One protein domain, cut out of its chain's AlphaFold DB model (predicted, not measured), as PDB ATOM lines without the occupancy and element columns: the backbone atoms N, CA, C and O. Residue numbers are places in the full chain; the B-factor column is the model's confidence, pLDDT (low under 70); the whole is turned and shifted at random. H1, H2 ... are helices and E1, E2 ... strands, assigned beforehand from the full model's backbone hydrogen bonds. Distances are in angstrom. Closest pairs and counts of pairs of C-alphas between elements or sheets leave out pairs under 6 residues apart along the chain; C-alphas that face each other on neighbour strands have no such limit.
ATOM      1  N   ASN A  40      43.600   8.381  12.995       76.81
ATOM      2  CA  ASN A  40      44.082   8.952  11.737       76.81
ATOM      3  C   ASN A  40      43.125  10.016  11.195       76.81
ATOM      4  O   ASN A  40      43.576  11.074  10.760       76.81
ATOM      5  N   TYR A  41      41.816   9.772  11.277       77.75
ATOM      6  CA  TYR A  41      40.798  10.740  10.870       77.75
ATOM      7  C   TYR A  41      40.585  11.838  11.912       77.75
ATOM      8  O   TYR A  41      40.369  12.993  11.544       77.75
ATOM      9  N   ALA A  42      40.765  11.531  13.201       74.69
ATOM     10  CA  ALA A  42      40.719  12.542  14.252       74.69
ATOM     11  C   ALA A  42      41.804  13.621  14.072       74.69
ATOM     12  O   ALA A  42      41.512  14.810  14.190       74.69
ATOM     13  N   LYS A  43      43.031  13.226  13.696       79.44
ATOM     14  CA  LYS A  43      44.128  14.156  13.350       79.44
ATOM     15  C   LYS A  43      43.801  15.053  12.149       79.44
ATOM     16  O   LYS A  43      44.338  16.146  12.037       79.44
ATOM     17  N   GLN A  44      42.911  14.588  11.279       78.94
ATOM     18  CA  GLN A  44      42.417  15.287  10.092       78.94
ATOM     19  C   GLN A  44      41.131  16.094  10.380       78.94
ATOM     20  O   GLN A  44      40.588  16.749   9.493       78.94
ATOM     21  N   GLY A  45      40.632  16.088  11.620       77.75
ATOM     22  CA  GLY A  45      39.442  16.834  12.039       77.75
ATOM     23  C   GLY A  45      38.120  16.066  11.942       77.75
ATOM     24  O   GLY A  45      37.110  16.555  12.449       77.75
ATOM     25  N   CYS A  46      38.110  14.855  11.382       78.94
ATOM     26  CA  CYS A  46      36.946  13.968  11.377       78.94
ATOM     27  C   CYS A  46      36.902  13.161  12.688       78.94
ATOM     28  O   CYS A  46      37.461  12.068  12.788       78.94
ATOM     29  N   VAL A  47      36.280  13.736  13.722       72.44
ATOM     30  CA  VAL A  47      36.283  13.210  15.101       72.44
ATOM     31  C   VAL A  47      34.896  12.708  15.492       72.44
ATOM     32  O   VAL A  47      34.016  13.534  15.712       72.44
ATOM     33  N   ASN A  48      34.723  11.396  15.689       61.94
ATOM     34  CA  ASN A  48      33.416  10.758  15.920       61.94
ATOM     35  C   ASN A  48      32.571  11.362  17.058       61.94
ATOM     36  O   ASN A  48      31.357  11.476  16.938       61.94
ATOM     37  N   SER A  49      33.208  11.814  18.138       62.66
ATOM     38  CA  SER A  49      32.547  12.388  19.313       62.66
ATOM     39  C   SER A  49      31.943  13.765  19.045       62.66
ATOM     40  O   SER A  49      31.160  14.268  19.845       62.66
ATOM     41  N   ARG A  50      32.294  14.381  17.911       60.16
ATOM     42  CA  ARG A  50      31.762  15.667  17.446       60.16
ATOM     43  C   ARG A  50      30.696  15.492  16.360       60.16
ATOM     44  O   ARG A  50      30.413  16.446  15.645       60.16
ATOM     45  N   SER A  51      30.163  14.280  16.180       59.16
ATOM     46  CA  SER A  51      29.088  13.980  15.225       59.16
ATOM     47  C   SER A  51      27.793  14.015  15.987       59.16
ATOM     48  O   SER A  51      27.698  13.559  17.129       59.16
ATOM     49  N   ARG A  52      26.766  14.520  15.323       53.28
ATOM     50  CA  ARG A  52      25.404  14.345  15.788       53.28
ATOM     51  C   ARG A  52      24.954  12.961  15.315       53.28
ATOM     52  O   ARG A  52      24.726  12.766  14.126       53.28
ATOM     53  N   GLY A  53      24.831  12.016  16.249       51.56
ATOM     54  CA  GLY A  53      24.130  10.746  16.020       51.56
ATOM     55  C   GLY A  53      24.961   9.559  15.519       51.56
ATOM     56  O   GLY A  53      24.392   8.678  14.891       51.56
ATOM     57  N   TRP A  54      26.265   9.490  15.809       45.81
ATOM     58  CA  TRP A  54      27.149   8.345  15.492       45.81
ATOM     59  C   TRP A  54      27.412   8.071  13.991       45.81
ATOM     60  O   TRP A  54      28.344   7.331  13.690       45.81
ATOM     61  N   ALA A  55      26.684   8.698  13.059       49.97
ATOM     62  CA  ALA A  55      27.021   8.794  11.627       49.97
ATOM     63  C   ALA A  55      27.993   9.962  11.373       49.97
ATOM     64  O   ALA A  55      28.072  10.853  12.207       49.97
ATOM     65  N   SER A  56      28.762  10.010  10.286       51.16
ATOM     66  CA  SER A  56      29.907  10.925  10.136       51.16
ATOM     67  C   SER A  56      29.564  12.409   9.908       51.16
ATOM     68  O   SER A  56      30.252  13.078   9.149       51.16
ATOM     69  N   SER A  57      28.553  12.989  10.563       56.78
ATOM     70  CA  SER A  57      27.974  14.333  10.340       56.78
ATOM     71  C   SER A  57      28.908  15.536  10.578       56.78
ATOM     72  O   SER A  57      28.477  16.663  10.810       56.78
ATOM     73  N   HIS A  58      30.216  15.338  10.527       63.38
ATOM     74  CA  HIS A  58      31.209  16.326  10.858       63.38
ATOM     75  C   HIS A  58      31.359  17.306   9.710       63.38
ATOM     76  O   HIS A  58      32.022  17.026   8.724       63.38
ATOM     77  N   ASN A  59      30.763  18.472   9.942       61.09
ATOM     78  CA  ASN A  59      31.345  19.768   9.659       61.09
ATOM     79  C   ASN A  59      31.507  20.124   8.178       61.09
ATOM     80  O   ASN A  59      32.585  20.483   7.702       61.09
ATOM     81  N   CYS A  60      30.354  20.219   7.526       69.31
ATOM     82  CA  CYS A  60      30.181  20.992   6.306       69.31
ATOM     83  C   CYS A  60      30.659  22.441   6.489       69.31
ATOM     84  O   CYS A  60      30.284  23.120   7.451       69.31
ATOM     85  N   ALA A  61      31.473  22.933   5.561       74.75
ATOM     86  CA  ALA A  61      31.937  24.306   5.444       74.75
ATOM     87  C   ALA A  61      30.787  25.314   5.526       74.75
ATOM     88  O   ALA A  61      30.920  26.331   6.216       74.75
ATOM     89  N   ASN A  62      29.648  25.026   4.886       72.88
ATOM     90  CA  ASN A  62      28.446  25.864   4.950       72.88
ATOM     91  C   ASN A  62      27.763  25.899   6.340       72.88
ATOM     92  O   ASN A  62      26.995  26.818   6.617       72.88
ATOM     93  N   LYS A  63      28.081  24.962   7.245       72.19
ATOM     94  CA  LYS A  63      27.639  24.924   8.654       72.19
ATOM     95  C   LYS A  63      28.750  25.308   9.642       72.19
ATOM     96  O   LYS A  63      28.631  25.055  10.837       72.19
ATOM     97  N   GLY A  64      29.831  25.929   9.159       72.56
ATOM     98  CA  GLY A  64      30.962  26.359   9.994       72.56
ATOM     99  C   GLY A  64      31.989  25.260  10.272       72.56
ATOM    100  O   GLY A  64      32.849  25.408  11.138       72.56
ATOM    101  N   GLY A  65      31.908  24.161   9.534       75.50
ATOM    102  CA  GLY A  65      32.812  23.044   9.651       75.50
ATOM    103  C   GLY A  65      34.138  23.186   8.899       75.50
ATOM    104  O   GLY A  65      34.312  24.053   8.043       75.50
ATOM    105  N   SER A  66      35.105  22.340   9.260       78.69
ATOM    106  CA  SER A  66      36.488  22.398   8.771       78.69
ATOM    107  C   SER A  66      37.039  21.060   8.283       78.69
ATOM    108  O   SER A  66      38.211  21.002   7.921       78.69
ATOM    109  N   ALA A  67      36.254  19.988   8.323       80.88
ATOM    110  CA  ALA A  67      36.602  18.685   7.770       80.88
ATOM    111  C   ALA A  67      35.314  17.914   7.480       80.88
ATOM    112  O   ALA A  67      34.352  18.152   8.195       80.88
ATOM    113  N   TYR A  68      35.314  17.005   6.506       79.00
ATOM    114  CA  TYR A  68      34.165  16.182   6.113       79.00
ATOM    115  C   TYR A  68      34.635  14.758   5.844       79.00
ATOM    116  O   TYR A  68      35.622  14.547   5.136       79.00
ATOM    117  N   LEU A  69      33.953  13.772   6.426       80.56
ATOM    118  CA  LEU A  69      34.268  12.375   6.162       80.56
ATOM    119  C   LEU A  69      33.453  11.900   4.969       80.56
ATOM    120  O   LEU A  69      32.232  11.803   5.052       80.56
ATOM    121  N   CYS A  70      34.164  11.553   3.909       78.50
ATOM    122  CA  CYS A  70      33.585  11.088   2.682       78.50
ATOM    123  C   CYS A  70      33.715   9.575   2.503       78.50
ATOM    124  O   CYS A  70      34.826   9.044   2.492       78.50
ATOM    125  N   VAL A  71      32.585   8.890   2.331       78.56
ATOM    126  CA  VAL A  71      32.522   7.471   1.972       78.56
ATOM    127  C   VAL A  71      32.104   7.335   0.514       78.56
ATOM    128  O   VAL A  71      31.044   7.814   0.113       78.56
ATOM    129  N   GLN A  72      32.928   6.654  -0.277       76.94
ATOM    130  CA  GLN A  72      32.657   6.320  -1.673       76.94
ATOM    131  C   GLN A  72      32.928   4.832  -1.886       76.94
ATOM    132  O   GLN A  72      34.072   4.379  -1.815       76.94
ATOM    133  N   GLY A  73      31.870   4.053  -2.119       78.38
ATOM    134  CA  GLY A  73      31.976   2.595  -2.161       78.38
ATOM    135  C   GLY A  73      32.552   2.053  -0.849       78.38
ATOM    136  O   GLY A  73      31.940   2.197   0.204       78.38
ATOM    137  N   THR A  74      33.741   1.450  -0.911       77.56
ATOM    138  CA  THR A  74      34.461   0.909   0.258       77.56
ATOM    139  C   THR A  74      35.530   1.853   0.813       77.56
ATOM    140  O   THR A  74      36.172   1.532   1.813       77.56
ATOM    141  N   THR A  75      35.760   3.000   0.172       78.94
ATOM    142  CA  THR A  75      36.805   3.949   0.562       78.94
ATOM    143  C   THR A  75      36.230   5.003   1.494       78.94
ATOM    144  O   THR A  75      35.215   5.623   1.191       78.94
ATOM    145  N   THR A  76      36.903   5.219   2.623       80.00
ATOM    146  CA  THR A  76      36.593   6.290   3.574       80.00
ATOM    147  C   THR A  76      37.753   7.282   3.615       80.00
ATOM    148  O   THR A  76      38.886   6.910   3.924       80.00
ATOM    149  N   THR A  77      37.469   8.552   3.344       81.62
ATOM    150  CA  THR A  77      38.458   9.634   3.299       81.62
ATOM    151  C   THR A  77      38.013  10.775   4.198       81.62
ATOM    152  O   THR A  77      36.866  11.199   4.134       81.62
ATOM    153  N   CYS A  78      38.908  11.313   5.026       82.62
ATOM    154  CA  CYS A  78      38.652  12.577   5.710       82.62
ATOM    155  C   CYS A  78      39.204  13.719   4.859       82.62
ATOM    156  O   CYS A  78      40.398  13.775   4.585       82.62
ATOM    157  N   ILE A  79      38.337  14.627   4.428       83.06
ATOM    158  CA  ILE A  79      38.728  15.813   3.675       83.06
ATOM    159  C   ILE A  79      38.854  16.948   4.676       83.06
ATOM    160  O   ILE A  79      37.855  17.436   5.197       83.06
ATOM    161  N   SER A  80      40.085  17.352   4.973       85.00
ATOM    162  CA  SER A  80      40.376  18.426   5.924       85.00
ATOM    163  C   SER A  80      40.509  19.775   5.231       85.00
ATOM    164  O   SER A  80      41.091  19.879   4.155       85.00
ATOM    165  N   GLY A  81      40.076  20.831   5.911       84.44
ATOM    166  CA  GLY A  81      40.225  22.218   5.489       84.44
ATOM    167  C   GLY A  81      39.022  22.739   4.707       84.44
ATOM    168  O   GLY A  81      38.595  22.155   3.715       84.44
ATOM    169  N   LYS A  82      38.515  23.907   5.115       79.81
ATOM    170  CA  LYS A  82      37.326  24.547   4.529       79.81
ATOM    171  C   LYS A  82      37.426  24.751   3.010       79.81
ATOM    172  O   LYS A  82      36.450  24.536   2.304       79.81
ATOM    173  N   ALA A  83      38.598  25.143   2.507       83.00
ATOM    174  CA  ALA A  83      38.817  25.335   1.072       83.00
ATOM    175  C   ALA A  83      38.682  24.022   0.281       83.00
ATOM    176  O   ALA A  83      38.067  24.006  -0.782       83.00
ATOM    177  N   ASN A  84      39.190  22.917   0.833       81.25
ATOM    178  CA  ASN A  84      39.115  21.599   0.205       81.25
ATOM    179  C   ASN A  84      37.677  21.070   0.187       81.25
ATOM    180  O   ASN A  84      37.262  20.482  -0.803       81.25
ATOM    181  N   LEU A  85      36.899  21.346   1.239       77.06
ATOM    182  CA  LEU A  85      35.470  21.017   1.297       77.06
ATOM    183  C   LEU A  85      34.660  21.721   0.210       77.06
ATOM    184  O   LEU A  85      33.909  21.076  -0.517       77.06
ATOM    185  N   ILE A  86      34.851  23.038   0.080       78.25
ATOM    186  CA  ILE A  86      34.162  23.855  -0.925       78.25
ATOM    187  C   ILE A  86      34.550  23.394  -2.334       78.25
ATOM    188  O   ILE A  86      33.677  23.215  -3.178       78.25
ATOM    189  N   SER A  87      35.846  23.166  -2.572       78.81
ATOM    190  CA  SER A  87      36.367  22.706  -3.866       78.81
ATOM    191  C   SER A  87      35.827  21.328  -4.260       78.81
ATOM    192  O   SER A  87      35.502  21.097  -5.420       78.81
ATOM    193  N   ALA A  88      35.682  20.421  -3.291       73.06
ATOM    194  CA  ALA A  88      35.190  19.074  -3.549       73.06
ATOM    195  C   ALA A  88      33.679  19.032  -3.857       73.06
ATOM    196  O   ALA A  88      33.196  18.040  -4.394       73.06
ATOM    197  N   GLY A  89      32.909  20.081  -3.533       73.50
ATOM    198  CA  GLY A  89      31.484  20.165  -3.886       73.50
ATOM    199  C   GLY A  89      30.602  19.076  -3.256       73.50
ATOM    200  O   GLY A  89      29.500  18.813  -3.739       73.50
TER     201      GLY A  89
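This is residues 40 to 89 of the 97 residues of an uncharacterized protein of Psilocybe cyanescens (UniProt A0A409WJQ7). A long loop, residues 44 to 66, leads from small helix H1, beside E2, into a two-stranded hairpin, E1 and E2, with short helix H2 at the end away from its turn. The 50 printed residues run H1, E1, E2, H2; the sheet is antiparallel and the class mixed, with under half of the residues in named elements. The whole is compact, radius of gyration of the C-alphas 10.1 A, spanning 24 by 23 by 18 A.

Start at H1, residues 40 to 43, too short for an O i to N i+4 pair; its Tyr 41 and Cys 78 of E2, residues 75 to 80, have the closest C-alphas, 5.9 A apart. E1, residues 67 to 72, forms a hairpin with E2 at 161 degrees; look for N 70 and O 77, 2.7 A apart, within hydrogen-bond range. In H2, residues 82 to 88, every O i to N i+4 pair is within range. Its closest C-alphas to E1 are those of Lys 82 and Ala 67, 6.7 A. H1 and H2 are apart.

Find C-alpha 40, where H1 begins, at (44.082, 8.952, 11.737); H1 is 5.4 A long. E1 runs 16.1 A from C-alpha 67 at (36.602, 18.685, 7.770), E2 15.8 A, and H2 10.0 A to C-alpha 88 at (35.190, 19.074, -3.549).

The farthest C-alphas, Gly 64 and Thr 74, are 27.5 A apart. The printed part has no cut; the link H1 to E1 is long. Residues 48 to 60 have pLDDT under 70.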